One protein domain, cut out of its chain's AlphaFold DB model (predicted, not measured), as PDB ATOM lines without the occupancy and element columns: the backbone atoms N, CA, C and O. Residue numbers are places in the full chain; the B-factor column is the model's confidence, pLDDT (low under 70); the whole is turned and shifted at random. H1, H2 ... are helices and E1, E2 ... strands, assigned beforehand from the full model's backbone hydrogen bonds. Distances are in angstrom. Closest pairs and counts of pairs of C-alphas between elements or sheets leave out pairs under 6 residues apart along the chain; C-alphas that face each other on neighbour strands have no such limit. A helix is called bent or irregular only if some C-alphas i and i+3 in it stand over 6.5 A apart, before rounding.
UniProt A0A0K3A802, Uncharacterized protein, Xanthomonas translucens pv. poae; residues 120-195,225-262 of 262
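Overview. This is residues 120 to 195 and 225 to 262 of the 262 residues of an uncharacterized protein of Xanthomonas translucens pv. poae (UniProt A0A0K3A802). A small three-stranded sheet, E1 E2 E3, has two helices, H1 and H2, over one face in two layers, and a separate hairpin of E4 and E5 lies apart from this body. The printed part has 114 residues, with two named helices and five named strands in the order H1 E1 E2 H2 E3 E4 E5. The larger sheet is mixed, the smaller antiparallel, and the class is mixed, helices and strands. The whole is compact, with a radius of gyration of the C-alphas of 14.3 A and spans of 43 by 41 by 26 A.

Along the chain. H1, residues 122 to 139, begins at C-alpha (198.839, 131.547, 197.272) and is 22.9 A long. E1 is residues 143 to 149 and E2 residues 154 to 159. H2, residues 163 to 180, is 25.4 A long. E3 is residues 184 to 188, E4 residues 243 to 246, and E5 residues 253 to 256, ending at C-alpha (200.769, 154.219, 191.484). H1 and H2 are irregular: C-alphas 131 and 134 are 8.1 A apart, C-alphas 171 and 174 7.1 A.

Arrangement. E1 and E2 form an antiparallel hairpin, with N 147 and O 156 2.9 A apart. E2 and E3 are parallel, with N 187 and O 157 2.8 A apart. E2, H2 and E3 make a strand-helix-strand unit, two parallel neighbour strands with a helix between, its crossover right-handed. H1 is on the sheet at a height of 9.3 A, its closest C-alphas to E1 those of Gln 137 and Leu 143, 6.2 A. H2 is on the same face at 8.4 A, its closest C-alphas to E3 those of Ser 177 and Val 184, 5.1 A. In the E4 and E5 hairpin, N 245 and O 254 are 2.8 A apart. O i to N i+4 pairs are within hydrogen-bond range in 12 of 14 for H1 and 9 of 14 for H2.

Size, cuts and confidence. The C-alphas farthest apart, of Arg 178 and Asp 249, are 42.8 A apart. Residues 196 to 224 are not printed, and C-alphas 195 and 225 are 20.1 A apart. No link printed whole is long. In this model pLDDT is under 70 at residues 193 to 195 and 225 to 262.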
ATOM      1  N   LYS A 120     194.729 125.330 195.873       92.19
ATOM      2  CA  LYS A 120     196.129 125.764 195.933       92.19
ATOM      3  C   LYS A 120     196.327 126.885 196.955       92.19
ATOM      4  O   LYS A 120     195.474 127.761 197.107       92.19
ATOM      5  N   THR A 121     197.472 126.856 197.622       91.19
ATOM      6  CA  THR A 121     198.027 127.971 198.404       91.19
ATOM      7  C   THR A 121     198.333 129.170 197.503       91.19
ATOM      8  O   THR A 121     198.435 129.019 196.284       91.19
ATOM      9  N   LEU A 122     198.481 130.369 198.071       86.75
ATOM     10  CA  LEU A 122     198.839 131.547 197.272       86.75
ATOM     11  C   LEU A 122     200.205 131.393 196.603       86.75
ATOM     12  O   LEU A 122     200.341 131.764 195.440       86.75
ATOM     13  N   ASP A 123     201.172 130.772 197.281       86.50
ATOM     14  CA  ASP A 123     202.488 130.471 196.703       86.50
ATOM     15  C   ASP A 123     202.368 129.535 195.494       86.50
ATOM     16  O   ASP A 123     202.983 129.755 194.451       86.50
ATOM     17  N   GLU A 124     201.524 128.506 195.591       90.56
ATOM     18  CA  GLU A 124     201.265 127.599 194.474       90.56
ATOM     19  C   GLU A 124     200.504 128.284 193.331       90.56
ATOM     20  O   GLU A 124     200.769 127.985 192.167       90.56
ATOM     21  N   ILE A 125     199.574 129.200 193.624       90.56
ATOM     22  CA  ILE A 125     198.885 130.003 192.600       90.56
ATOM     23  C   ILE A 125     199.881 130.944 191.913       90.56
ATOM     24  O   ILE A 125     199.873 131.044 190.687       90.56
ATOM     25  N   SER A 126     200.770 131.578 192.677       86.25
ATOM     26  CA  SER A 126     201.843 132.433 192.164       86.25
ATOM     27  C   SER A 126     202.784 131.647 191.250       86.25
ATOM     28  O   SER A 126     203.055 132.071 190.125       86.25
ATOM     29  N   ALA A 127     203.172 130.431 191.646       86.69
ATOM     30  CA  ALA A 127     203.965 129.536 190.809       86.69
ATOM     31  C   ALA A 127     203.233 129.124 189.517       86.69
ATOM     32  O   ALA A 127     203.841 129.102 188.445       86.69
ATOM     33  N   VAL A 128     201.926 128.831 189.587       92.88
ATOM     34  CA  VAL A 128     201.101 128.563 188.395       92.88
ATOM     35  C   VAL A 128     201.083 129.779 187.476       92.88
ATOM     36  O   VAL A 128     201.289 129.623 186.273       92.88
ATOM     37  N   LEU A 129     200.865 130.980 188.011       87.75
ATOM     38  CA  LEU A 129     200.823 132.203 187.217       87.75
ATOM     39  C   LEU A 129     202.168 132.465 186.527       87.75
ATOM     40  O   LEU A 129     202.206 132.620 185.306       87.75
ATOM     41  N   ALA A 130     203.272 132.408 187.275       84.62
ATOM     42  CA  ALA A 130     204.622 132.596 186.749       84.62
ATOM     43  C   ALA A 130     204.959 131.586 185.639       84.62
ATOM     44  O   ALA A 130     205.447 131.968 184.577       84.62
ATOM     45  N   ALA A 131     204.622 130.306 185.833       90.81
ATOM     46  CA  ALA A 131     204.859 129.257 184.841       90.81
ATOM     47  C   ALA A 131     204.013 129.407 183.562       90.81
ATOM     48  O   ALA A 131     204.321 128.787 182.545       90.81
ATOM     49  N   ASN A 132     202.937 130.199 183.600       93.88
ATOM     50  CA  ASN A 132     201.985 130.343 182.498       93.88
ATOM     51  C   ASN A 132     201.938 131.752 181.896       93.88
ATOM     52  O   ASN A 132     201.159 131.970 180.972       93.88
ATOM     53  N   GLN A 133     202.765 132.686 182.369       85.19
ATOM     54  CA  GLN A 133     202.666 134.104 182.024       85.19
ATOM     55  C   GLN A 133     202.748 134.368 180.511       85.19
ATOM     56  O   GLN A 133     201.872 135.034 179.963       85.19
ATOM     57  N   ALA A 134     203.747 133.806 179.821       84.38
ATOM     58  CA  ALA A 134     203.904 133.984 178.372       84.38
ATOM     59  C   ALA A 134     202.705 133.416 177.594       84.38
ATOM     60  O   ALA A 134     202.130 134.078 176.737       84.38
ATOM     61  N   ARG A 135     202.256 132.214 177.973       91.75
ATOM     62  CA  ARG A 135     201.086 131.577 177.360       91.75
ATOM     63  C   ARG A 135     199.814 132.398 177.572       91.75
ATOM     64  O   ARG A 135     198.999 132.485 176.665       91.75
ATOM     65  N   LEU A 136     199.633 132.994 178.750       88.19
ATOM     66  CA  LEU A 136     198.481 133.852 179.033       88.19
ATOM     67  C   LEU A 136     198.495 135.119 178.175       88.19
ATOM     68  O   LEU A 136     197.446 135.497 177.664       88.19
ATOM     69  N   GLN A 137     199.662 135.734 177.967       86.75
ATOM     70  CA  GLN A 137     199.806 136.888 177.071       86.75
ATOM     71  C   GLN A 137     199.458 136.546 175.617       86.75
ATOM     72  O   GLN A 137     198.856 137.361 174.928       86.75
ATOM     73  N   GLU A 138     199.795 135.340 175.157       89.81
ATOM     74  CA  GLU A 138     199.449 134.874 173.810       89.81
ATOM     75  C   GLU A 138     197.967 134.485 173.671       89.81
ATOM     76  O   GLU A 138     197.346 134.764 172.649       89.81
ATOM     77  N   GLN A 139     197.401 133.817 174.682       92.81
ATOM     78  CA  GLN A 139     196.043 133.262 174.640       92.81
ATOM     79  C   GLN A 139     194.943 134.283 174.935       92.81
ATOM     80  O   GLN A 139     193.800 134.044 174.557       92.81
ATOM     81  N   VAL A 140     195.259 135.378 175.628       92.00
ATOM     82  CA  VAL A 140     194.277 136.368 176.086       92.00
ATOM     83  C   VAL A 140     194.566 137.712 175.413       92.00
ATOM     84  O   VAL A 140     195.363 138.502 175.929       92.00
ATOM     85  N   PRO A 141     193.931 138.008 174.264       90.56
ATOM     86  CA  PRO A 141     194.060 139.313 173.633       90.56
ATOM     87  C   PRO A 141     193.630 140.438 174.583       90.56
ATOM     88  O   PRO A 141     192.728 140.289 175.403       90.56
ATOM     89  N   GLY A 142     194.317 141.578 174.513       86.44
ATOM     90  CA  GLY A 142     194.026 142.718 175.386       86.44
ATOM     91  C   GLY A 142     194.431 142.530 176.853       86.44
ATOM     92  O   GLY A 142     194.095 143.393 177.665       86.44
ATOM     93  N   LEU A 143     195.150 141.457 177.214       86.38
ATOM     94  CA  LEU A 143     195.734 141.293 178.548       86.38
ATOM     95  C   LEU A 143     196.761 142.396 178.830       86.38
ATOM     96  O   LEU A 143     197.714 142.586 178.080       86.38
ATOM     97  N   GLN A 144     196.576 143.102 179.943       81.25
ATOM     98  CA  GLN A 144     197.435 144.211 180.383       81.25
ATOM     99  C   GLN A 144     198.125 143.944 181.715       81.25
ATOM    100  O   GLN A 144     199.095 144.613 182.056       81.25
ATOM    101  N   GLY A 145     197.649 142.953 182.464       77.56
ATOM    102  CA  GLY A 145     198.259 142.565 183.721       77.56
ATOM    103  C   GLY A 145     197.646 141.298 184.284       77.56
ATOM    104  O   GLY A 145     196.559 140.871 183.893       77.56
ATOM    105  N   THR A 146     198.349 140.709 185.237       83.44
ATOM    106  CA  THR A 146     197.905 139.541 185.990       83.44
ATOM    107  C   THR A 146     198.049 139.822 187.481       83.44
ATOM    108  O   THR A 146     198.849 140.661 187.893       83.44
ATOM    109  N   GLY A 147     197.235 139.167 188.298       80.50
ATOM    110  CA  GLY A 147     197.290 139.295 189.747       80.50
ATOM    111  C   GLY A 147     196.635 138.111 190.438       80.50
ATOM    112  O   GLY A 147     196.105 137.211 189.785       80.50
ATOM    113  N   ILE A 148     196.667 138.116 191.766       83.25
ATOM    114  CA  ILE A 148     196.057 137.079 192.599       83.25
ATOM    115  C   ILE A 148     195.053 137.744 193.535       83.25
ATOM    116  O   ILE A 148     195.373 138.721 194.210       83.25
ATOM    117  N   ASP A 149     193.832 137.217 193.563       82.81
ATOM    118  CA  ASP A 149     192.834 137.542 194.572       82.81
ATOM    119  C   ASP A 149     193.027 136.615 195.773       82.81
ATOM    120  O   ASP A 149     192.765 135.411 195.713       82.81
ATOM    121  N   GLU A 150     193.520 137.177 196.872       81.44
ATOM    122  CA  GLU A 150     193.837 136.424 198.084       81.44
ATOM    123  C   GLU A 150     192.594 135.900 198.812       81.44
ATOM    124  O   GLU A 150     192.683 134.930 199.570       81.44
ATOM    125  N   VAL A 151     191.431 136.518 198.579       82.88
ATOM    126  CA  VAL A 151     190.169 136.103 199.205       82.88
ATOM    127  C   VAL A 151     189.640 134.859 198.532       82.88
ATOM    128  O   VAL A 151     189.407 133.849 199.195       82.88
ATOM    129  N   ASP A 152     189.518 134.926 197.211       82.50
ATOM    130  CA  ASP A 152     188.920 133.857 196.417       82.50
ATOM    131  C   ASP A 152     189.948 132.816 195.953       82.50
ATOM    132  O   ASP A 152     189.582 131.819 195.333       82.50
ATOM    133  N   ALA A 153     191.236 133.027 196.257       86.69
ATOM    134  CA  ALA A 153     192.335 132.191 195.778       86.69
ATOM    135  C   ALA A 153     192.336 132.067 194.241       86.69
ATOM    136  O   ALA A 153     192.492 130.973 193.694       86.69
ATOM    137  N   ALA A 154     192.118 133.186 193.547       89.50
ATOM    138  CA  ALA A 154     191.895 133.214 192.105       89.50
ATOM    139  C   ALA A 154     192.978 134.008 191.372       89.50
ATOM    140  O   ALA A 154     193.462 135.019 191.874       89.50
ATOM    141  N   ILE A 155     193.316 133.594 190.152       90.38
ATOM    142  CA  ILE A 155     194.084 134.432 189.228       90.38
ATOM    143  C   ILE A 155     193.144 135.487 188.641       90.38
ATOM    144  O   ILE A 155     192.085 135.166 188.098       90.38
ATOM    145  N   VAL A 156     193.553 136.749 188.714       89.50
ATOM    146  CA  VAL A 156     192.863 137.881 188.095       89.50
ATOM    147  C   VAL A 156     193.618 138.295 186.840       89.50
ATOM    148  O   VAL A 156     194.810 138.593 186.891       89.50
ATOM    149  N   LEU A 157     192.914 138.331 185.716       88.88
ATOM    150  CA  LEU A 157     193.435 138.779 184.429       88.88
ATOM    151  C   LEU A 157     192.858 140.158 184.123       88.88
ATOM    152  O   LEU A 157     191.649 140.306 183.937       88.88
ATOM    153  N   TYR A 158     193.712 141.177 184.103       84.31
ATOM    154  CA  TYR A 158     193.320 142.551 183.808       84.31
ATOM    155  C   TYR A 158     193.348 142.755 182.300       84.31
ATOM    156  O   TYR A 158     194.410 142.678 181.684       84.31
ATOM    157  N   VAL A 159     192.182 142.989 181.708       86.00
ATOM    158  CA  VAL A 159     192.003 142.998 180.253       86.00
ATOM    159  C   VAL A 159     191.344 144.299 179.826       86.00
ATOM    160  O   VAL A 159     190.406 144.763 180.468       86.00
ATOM    161  N   PHE A 160     191.806 144.881 178.727       87.00
ATOM    162  CA  PHE A 160     191.119 145.984 178.063       87.00
ATOM    163  C   PHE A 160     190.602 145.517 176.707       87.00
ATOM    164  O   PHE A 160     191.383 145.278 175.786       87.00
ATOM    165  N   VAL A 161     189.281 145.410 176.604       90.75
ATOM    166  CA  VAL A 161     188.547 145.048 175.387       90.75
ATOM    167  C   VAL A 161     187.258 145.869 175.302       90.75
ATOM    168  O   VAL A 161     186.785 146.358 176.339       90.75
ATOM    169  N   PRO A 162     186.674 146.031 174.102       92.81
ATOM    170  CA  PRO A 162     185.349 146.624 173.941       92.81
ATOM    171  C   PRO A 162     184.290 145.935 174.814       92.81
ATOM    172  O   PRO A 162     184.375 144.738 175.098       92.81
ATOM    173  N   ALA A 163     183.283 146.689 175.261       91.31
ATOM    174  CA  ALA A 163     182.271 146.191 176.199       91.31
ATOM    175  C   ALA A 163     181.470 145.009 175.626       91.31
ATOM    176  O   ALA A 163     181.123 144.076 176.345       91.31
ATOM    177  N   GLU A 164     181.227 145.028 174.319       94.19
ATOM    178  CA  GLU A 164     180.551 143.979 173.561       94.19
ATOM    179  C   GLU A 164     181.319 142.647 173.523       94.19
ATOM    180  O   GLU A 164     180.706 141.601 173.317       94.19
ATOM    181  N   GLU A 165     182.633 142.659 173.766       93.69
ATOM    182  CA  GLU A 165     183.475 141.458 173.768       93.69
ATOM    183  C   GLU A 165     183.587 140.815 175.160       93.69
ATOM    184  O   GLU A 165     183.909 139.633 175.266       93.69
ATOM    185  N   GLN A 166     183.275 141.544 176.238       92.44
ATOM    186  CA  GLN A 166     183.492 141.096 177.623       92.44
ATOM    187  C   GLN A 166     182.810 139.757 177.940       92.44
ATOM    188  O   GLN A 166     183.411 138.883 178.564       92.44
ATOM    189  N   ALA A 167     181.586 139.555 177.445       94.38
ATOM    190  CA  ALA A 167     180.834 138.322 177.671       94.38
ATOM    191  C   ALA A 167     181.520 137.078 177.073       94.38
ATOM    192  O   ALA A 167     181.393 135.983 177.621       94.38
ATOM    193  N   ALA A 168     182.264 137.231 175.969       93.44
ATOM    194  CA  ALA A 168     183.014 136.130 175.368       93.44
ATOM    195  C   ALA A 168     184.177 135.695 176.275       93.44
ATOM    196  O   ALA A 168     184.340 134.504 176.528       93.44
ATOM    197  N   TYR A 169     184.909 136.654 176.851       93.19
ATOM    198  CA  TYR A 169     185.967 136.373 177.828       93.19
ATOM    199  C   TYR A 169     185.400 135.689 179.074       93.19
ATOM    200  O   TYR A 169     185.924 134.677 179.535       93.19
ATOM    201  N   GLU A 170     184.283 136.186 179.608       92.12
ATOM    202  CA  GLU A 170     183.659 135.571 180.779       92.12
ATOM    203  C   GLU A 170     183.221 134.122 180.533       92.12
ATOM    204  O   GLU A 170     183.378 133.277 181.420       92.12
ATOM    205  N   ALA A 171     182.738 133.809 179.327       92.25
ATOM    206  CA  ALA A 171     182.376 132.447 178.939       92.25
ATOM    207  C   ALA A 171     183.587 131.490 178.913       92.25
ATOM    208  O   ALA A 171     183.434 130.288 179.149       92.25
ATOM    209  N   GLU A 172     184.798 132.007 178.688       91.75
ATOM    210  CA  GLU A 172     186.036 131.223 178.656       91.75
ATOM    211  C   GLU A 172     186.654 130.973 180.042       91.75
ATOM    212  O   GLU A 172     187.474 130.057 180.189       91.75
ATOM    213  N   ASN A 173     186.217 131.690 181.088       91.00
ATOM    214  CA  ASN A 173     186.752 131.571 182.455       91.00
ATOM    215  C   ASN A 173     186.851 130.119 182.936       91.00
ATOM    216  O   ASN A 173     187.865 129.706 183.501       91.00
ATOM    217  N   ALA A 174     185.808 129.314 182.708       93.44
ATOM    218  CA  ALA A 174     185.765 127.927 183.165       93.44
ATOM    219  C   ALA A 174     186.732 127.011 182.394       93.44
ATOM    220  O   ALA A 174     187.213 126.011 182.933       93.44
ATOM    221  N   ALA A 175     187.013 127.308 181.123       95.50
ATOM    222  CA  ALA A 175     188.013 126.578 180.351       95.50
ATOM    223  C   ALA A 175     189.423 126.927 180.837       95.50
ATOM    224  O   ALA A 175     190.197 126.023 181.157       95.50
ATOM    225  N   LEU A 176     189.713 128.220 180.996       95.88
ATOM    226  CA  LEU A 176     191.014 128.689 181.459       95.88
ATOM    227  C   LEU A 176     191.300 128.259 182.906       95.88
ATOM    228  O   LEU A 176     192.395 127.787 183.206       95.88
ATOM    229  N   SER A 177     190.287 128.287 183.777       96.38
ATOM    230  CA  SER A 177     190.404 127.792 185.156       96.38
ATOM    231  C   SER A 177     190.770 126.308 185.206       96.38
ATOM    232  O   SER A 177     191.650 125.897 185.961       96.38
ATOM    233  N   ARG A 178     190.136 125.479 184.363       96.81
ATOM    234  CA  ARG A 178     190.475 124.050 184.254       96.81
ATOM    235  C   ARG A 178     191.883 123.839 183.710       96.81
ATOM    236  O   ARG A 178     192.581 122.953 184.189       96.81
ATOM    237  N   GLN A 179     192.298 124.647 182.738       96.19
ATOM    238  CA  GLN A 179     193.634 124.580 182.151       96.19
ATOM    239  C   GLN A 179     194.735 124.913 183.169       96.19
ATOM    240  O   GLN A 179     195.793 124.286 183.143       96.19
ATOM    241  N   LEU A 180     194.510 125.901 184.039       95.69
ATOM    242  CA  LEU A 180     195.489 126.329 185.044       95.69
ATOM    243  C   LEU A 180     195.365 125.566 186.373       95.69
ATOM    244  O   LEU A 180     196.276 125.608 187.197       95.69
ATOM    245  N   GLY A 181     194.251 124.864 186.593       95.94
ATOM    246  CA  GLY A 181     193.966 124.175 187.851       95.94
ATOM    247  C   GLY A 181     193.731 125.127 189.028       95.94
ATOM    248  O   GLY A 181     193.913 124.727 190.177       95.94
ATOM    249  N   VAL A 182     193.364 126.379 188.741       95.12
ATOM    250  CA  VAL A 182     193.040 127.444 189.704       95.12
ATOM    251  C   VAL A 182     191.877 128.271 189.161       95.12
ATOM    252  O   VAL A 182     191.770 128.400 187.941       95.12
ATOM    253  N   PRO A 183     191.003 128.833 190.011       95.19
ATOM    254  CA  PRO A 183     189.974 129.759 189.552       95.19
ATOM    255  C   PRO A 183     190.585 130.961 188.825       95.19
ATOM    256  O   PRO A 183     191.598 131.510 189.260       95.19
ATOM    257  N   VAL A 184     189.959 131.374 187.725       95.06
ATOM    258  CA  VAL A 184     190.357 132.536 186.922       95.06
ATOM    259  C   VAL A 184     189.184 133.497 186.792       95.06
ATOM    260  O   VAL A 184     188.045 133.070 186.590       95.06
ATOM    261  N   ARG A 185     189.476 134.796 186.881       93.25
ATOM    262  CA  ARG A 185     188.515 135.878 186.667       93.25
ATOM    263  C   ARG A 185     189.111 136.977 185.797       93.25
ATOM    264  O   ARG A 185     190.215 137.449 186.059       93.25
ATOM    265  N   PHE A 186     188.332 137.456 184.836       89.69
ATOM    266  CA  PHE A 186     188.645 138.684 184.113       89.69
ATOM    267  C   PHE A 186     188.223 139.926 184.901       89.69
ATOM    268  O   PHE A 186     187.152 139.975 185.508       89.69
ATOM    269  N   LYS A 187     189.078 140.947 184.877       87.56
ATOM    270  CA  LYS A 187     188.757 142.297 185.328       87.56
ATOM    271  C   LYS A 187     188.942 143.256 184.160       87.56
ATOM    272  O   LYS A 187     190.069 143.526 183.748       87.56
ATOM    273  N   PHE A 188     187.827 143.772 183.654       85.56
ATOM    274  CA  PHE A 188     187.835 144.679 182.517       85.56
ATOM    275  C   PHE A 188     188.248 146.086 182.938       85.56
ATOM    276  O   PHE A 188     187.679 146.681 183.856       85.56
ATOM    277  N   LEU A 189     189.280 146.595 182.280       79.50
ATOM    278  CA  LEU A 189     189.805 147.930 182.492       79.50
ATOM    279  C   LEU A 189     189.016 148.948 181.656       79.50
ATOM    280  O   LEU A 189     188.584 148.631 180.549       79.50
ATOM    281  N   PRO A 190     188.849 150.189 182.142       77.19
ATOM    282  CA  PRO A 190     188.147 151.241 181.403       77.19
ATOM    283  C   PRO A 190     188.975 151.836 180.248       77.19
ATOM    284  O   PRO A 190     188.470 152.657 179.487       77.19
ATOM    285  N   GLY A 191     190.255 151.478 180.144       74.12
ATOM    286  CA  GLY A 191     191.204 152.011 179.175       74.12
ATOM    287  C   GLY A 191     192.530 151.254 179.233       74.12
ATOM    288  O   GLY A 191     192.734 150.466 180.161       74.12
ATOM    289  N   PRO A 192     193.439 151.493 178.273       74.94
ATOM    290  CA  PRO A 192     194.757 150.894 178.306       74.94
ATOM    291  C   PRO A 192     195.616 151.460 179.440       74.94
ATOM    292  O   PRO A 192     195.605 152.667 179.684       74.94
ATOM    293  N   MET A 193     196.364 150.586 180.112       65.38
ATOM    294  CA  MET A 193     197.390 150.946 181.086       65.38
ATOM    295  C   MET A 193     198.577 151.593 180.373       65.38
ATOM    296  O   MET A 193     199.085 151.059 179.386       65.38
ATOM    297  N   GLU A 194     199.038 152.737 180.878       60.97
ATOM    298  CA  GLU A 194     200.318 153.301 180.449       60.97
ATOM    299  C   GLU A 194     201.471 152.459 181.014       60.97
ATOM    300  O   GLU A 194     201.493 152.134 182.200       60.97
ATOM    301  N   SER A 195     202.453 152.130 180.174       50.44
ATOM    302  CA  SER A 195     203.791 151.787 180.656       50.44
ATOM    303  C   SER A 195     204.453 153.081 181.119       50.44
ATOM    304  O   SER A 195     204.497 154.036 180.338       50.44
ATOM    305  N   ARG A 225     192.433 146.142 195.360       41.41
ATOM    306  CA  ARG A 225     193.080 145.942 196.653       41.41
ATOM    307  C   ARG A 225     194.551 146.312 196.484       41.41
ATOM    308  O   ARG A 225     195.254 145.647 195.728       41.41
ATOM    309  N   GLY A 226     195.008 147.357 197.174       35.78
ATOM    310  CA  GLY A 226     196.442 147.522 197.422       35.78
ATOM    311  C   GLY A 226     196.951 146.231 198.063       35.78
ATOM    312  O   GLY A 226     196.356 145.775 199.041       35.78
ATOM    313  N   GLY A 227     197.946 145.585 197.449       39.28
ATOM    314  CA  GLY A 227     198.365 144.235 197.853       39.28
ATOM    315  C   GLY A 227     198.744 143.256 196.734       39.28
ATOM    316  O   GLY A 227     199.484 142.322 196.999       39.28
ATOM    317  N   SER A 228     198.309 143.438 195.482       44.16
ATOM    318  CA  SER A 228     198.535 142.420 194.431       44.16
ATOM    319  C   SER A 228     200.013 142.260 194.034       44.16
ATOM    320  O   SER A 228     200.651 143.247 193.685       44.16
ATOM    321  N   GLN A 229     200.560 141.039 194.024       43.31
ATOM    322  CA  GLN A 229     201.960 140.801 193.637       43.31
ATOM    323  C   GLN A 229     202.240 141.165 192.163       43.31
ATOM    324  O   GLN A 229     201.509 140.738 191.271       43.31
ATOM    325  N   ILE A 230     203.315 141.917 191.905       44.88
ATOM    326  CA  ILE A 230     203.877 142.208 190.579       44.88
ATOM    327  C   ILE A 230     205.247 141.524 190.493       44.88
ATOM    328  O   ILE A 230     206.109 141.754 191.341       44.88
ATOM    329  N   LEU A 231     205.453 140.683 189.479       37.44
ATOM    330  CA  LEU A 231     206.730 140.016 189.218       37.44
ATOM    331  C   LEU A 231     207.648 140.956 188.415       37.44
ATOM    332  O   LEU A 231     207.283 141.359 187.310       37.44
ATOM    333  N   ASN A 232     208.827 141.303 188.936       35.19
ATOM    334  CA  ASN A 232     209.838 142.051 188.185       35.19
ATOM    335  C   ASN A 232     210.677 141.081 187.328       35.19
ATOM    336  O   ASN A 232     211.397 140.231 187.855       35.19
ATOM    337  N   LEU A 233     210.558 141.182 185.999       35.38
ATOM    338  CA  LEU A 233     211.148 140.234 185.042       35.38
ATOM    339  C   LEU A 233     212.664 140.397 184.837       35.38
ATOM    340  O   LEU A 233     213.287 139.486 184.297       35.38
ATOM    341  N   ASP A 234     213.269 141.490 185.307       32.56
ATOM    342  CA  ASP A 234     214.704 141.746 185.123       32.56
ATOM    343  C   ASP A 234     215.567 141.213 186.278       32.56
ATOM    344  O   ASP A 234     216.776 141.031 186.128       32.56
ATOM    345  N   ASN A 235     214.966 140.948 187.443       37.47
ATOM    346  CA  ASN A 235     215.698 140.538 188.646       37.47
ATOM    347  C   ASN A 235     214.984 139.485 189.520       37.47
ATOM    348  O   ASN A 235     215.560 139.034 190.506       37.47
ATOM    349  N   GLY A 236     213.769 139.053 189.165       39.88
ATOM    350  CA  GLY A 236     213.044 137.978 189.855       39.88
ATOM    351  C   GLY A 236     212.415 138.369 191.196       39.88
ATOM    352  O   GLY A 236     211.903 137.497 191.898       39.88
ATOM    353  N   HIS A 237     212.431 139.654 191.555       40.28
ATOM    354  CA  HIS A 237     211.872 140.146 192.813       40.28
ATOM    355  C   HIS A 237     210.350 140.366 192.719       40.28
ATOM    356  O   HIS A 237     209.813 140.740 191.672       40.28
ATOM    357  N   GLN A 238     209.644 140.109 193.824       44.69
ATOM    358  CA  GLN A 238     208.189 140.250 193.935       44.69
ATOM    359  C   GLN A 238     207.845 141.585 194.605       44.69
ATOM    360  O   GLN A 238     208.229 141.828 195.748       44.69
ATOM    361  N   CYS A 239     207.098 142.443 193.915       43.88
ATOM    362  CA  CYS A 239     206.624 143.725 194.439       43.88
ATOM    363  C   CYS A 239     205.151 143.632 194.859       43.88
ATOM    364  O   CYS A 239     204.390 142.865 194.280       43.88
ATOM    365  N   THR A 240     204.712 144.435 195.830       48.09
ATOM    366  CA  THR A 240     203.297 144.526 196.248       48.09
ATOM    367  C   THR A 240     202.539 145.623 195.463       48.09
ATOM    368  O   THR A 240     203.120 146.589 194.977       48.09
ATOM    369  N   GLY A 241     201.235 145.448 195.255       50.88
ATOM    370  CA  GLY A 241     200.486 146.129 194.189       50.88
ATOM    371  C   GLY A 241     200.137 147.597 194.417       50.88
ATOM    372  O   GLY A 241     199.829 148.016 195.532       50.88
ATOM    373  N   GLY A 242     200.125 148.349 193.314       50.09
ATOM    374  CA  GLY A 242     199.721 149.751 193.244       50.09
ATOM    375  C   GLY A 242     198.236 150.009 192.977       50.09
ATOM    376  O   GLY A 242     197.457 149.113 192.660       50.09
ATOM    377  N   PHE A 243     197.853 151.276 193.100       49.25
ATOM    378  CA  PHE A 243     196.513 151.792 192.845       49.25
ATOM    379  C   PHE A 243     196.365 152.170 191.376       49.25
ATOM    380  O   PHE A 243     197.201 152.897 190.846       49.25
ATOM    381  N   ILE A 244     195.273 151.753 190.730       48.78
ATOM    382  CA  ILE A 244     194.901 152.330 189.435       48.78
ATOM    383  C   ILE A 244     194.455 153.770 189.698       48.78
ATOM    384  O   ILE A 244     193.452 154.005 190.371       48.78
ATOM    385  N   VAL A 245     195.206 154.729 189.177       47.62
ATOM    386  CA  VAL A 245     194.925 156.157 189.303       47.62
ATOM    387  C   VAL A 245     194.592 156.740 187.941       47.62
ATOM    388  O   VAL A 245     195.097 156.295 186.914       47.62
ATOM    389  N   ARG A 246     193.752 157.773 187.926       46.69
ATOM    390  CA  ARG A 246     193.539 158.592 186.736       46.69
ATOM    391  C   ARG A 246     194.380 159.852 186.853       46.69
ATOM    392  O   ARG A 246     194.207 160.617 187.803       46.69
ATOM    393  N   ASN A 247     195.261 160.083 185.890       44.22
ATOM    394  CA  ASN A 247     195.957 161.349 185.753       44.22
ATOM    395  C   ASN A 247     194.918 162.439 185.426       44.22
ATOM    396  O   ASN A 247     194.158 162.333 184.459       44.22
ATOM    397  N   LYS A 248     194.843 163.464 186.282       40.94
ATOM    398  CA  LYS A 248     193.840 164.532 186.175       40.94
ATOM    399  C   LYS A 248     194.072 165.450 184.974       40.94
ATOM    400  O   LYS A 248     193.099 165.995 184.463       40.94
ATOM    401  N   ASP A 249     195.309 165.573 184.506       45.53
ATOM    402  CA  ASP A 249     195.703 166.540 183.478       45.53
ATOM    403  C   ASP A 249     195.446 166.019 182.065       45.53
ATOM    404  O   ASP A 249     195.094 166.777 181.165       45.53
ATOM    405  N   ASN A 250     195.593 164.709 181.863       48.06
ATOM    406  CA  ASN A 250     195.425 164.086 180.549       48.06
ATOM    407  C   ASN A 250     194.294 163.050 180.506       48.06
ATOM    408  O   ASN A 250     194.041 162.459 179.458       48.06
ATOM    409  N   THR A 251     193.587 162.847 181.623       45.31
ATOM    410  CA  THR A 251     192.467 161.911 181.801       45.31
ATOM    411  C   THR A 251     192.796 160.426 181.638       45.31
ATOM    412  O   THR A 251     191.873 159.604 181.673       45.31
ATOM    413  N   LYS A 252     194.077 160.083 181.498       40.53
ATOM    414  CA  LYS A 252     194.560 158.718 181.283       40.53
ATOM    415  C   LYS A 252     194.684 157.940 182.587       40.53
ATOM    416  O   LYS A 252     194.696 158.528 183.666       40.53
ATOM    417  N   TRP A 253     194.772 156.619 182.485       47.53
ATOM    418  CA  TRP A 253     194.860 155.710 183.624       47.53
ATOM    419  C   TRP A 253     196.284 155.156 183.758       47.53
ATOM    420  O   TRP A 253     196.873 154.717 182.774       47.53
ATOM    421  N   GLY A 254     196.820 155.167 184.974       39.81
ATOM    422  CA  GLY A 254     198.137 154.635 185.325       39.81
ATOM    423  C   GLY A 254     198.081 153.864 186.643       39.81
ATOM    424  O   GLY A 254     197.020 153.762 187.261       39.81
ATOM    425  N   LEU A 255     199.211 153.315 187.084       48.56
ATOM    426  CA  LEU A 255     199.315 152.551 188.327       48.56
ATOM    427  C   LEU A 255     200.318 153.237 189.262       48.56
ATOM    428  O   LEU A 255     201.484 153.359 188.921       48.56
ATOM    429  N   VAL A 256     199.875 153.694 190.436       47.50
ATOM    430  CA  VAL A 256     200.769 154.219 191.484       47.50
ATOM    431  C   VAL A 256     201.115 153.080 192.419       47.50
ATOM    432  O   VAL A 256     200.268 152.633 193.192       47.50
ATOM    433  N   THR A 257     202.350 152.594 192.350       45.66
ATOM    434  CA  THR A 257     202.857 151.561 193.253       45.66
ATOM    435  C   THR A 257     203.123 152.157 194.634       45.66
ATOM    436  O   THR A 257     203.819 153.155 194.795       45.66
ATOM    437  N   ALA A 258     202.556 151.539 195.664       42.62
ATOM    438  CA  ALA A 258     203.043 151.694 197.024       42.62
ATOM    439  C   ALA A 258     203.630 150.342 197.425       42.62
ATOM    440  O   ALA A 258     202.948 149.534 198.046       42.62
ATOM    441  N   ALA A 259     204.869 150.060 197.021       37.62
ATOM    442  CA  ALA A 259     205.564 148.886 197.530       37.62
ATOM    443  C   ALA A 259     207.066 149.077 197.643       37.62
ATOM    444  O   ALA A 259     207.740 149.561 196.740       37.62
ATOM    445  N   HIS A 260     207.555 148.639 198.796       38.28
ATOM    446  CA  HIS A 260     208.932 148.242 199.001       38.28
ATOM    447  C   HIS A 260     209.218 147.000 198.154       38.28
ATOM    448  O   HIS A 260     208.417 146.065 198.131       38.28
ATOM    449  N   CYS A 261     210.371 147.001 197.499       36.62
ATOM    450  CA  CYS A 261     210.934 145.839 196.831       36.62
ATOM    451  C   CYS A 261     211.920 145.175 197.798       36.62
ATOM    452  O   CYS A 261     212.683 145.882 198.463       36.62
ATOM    453  N   GLY A 262     211.904 143.849 197.884       39.81
ATOM    454  CA  GLY A 262     212.943 143.058 198.543       39.81
ATOM    455  C   GLY A 262     213.602 142.171 197.522       39.81
ATOM    456  O   GLY A 262     212.824 141.527 196.784       39.81
TER     457      GLY A 262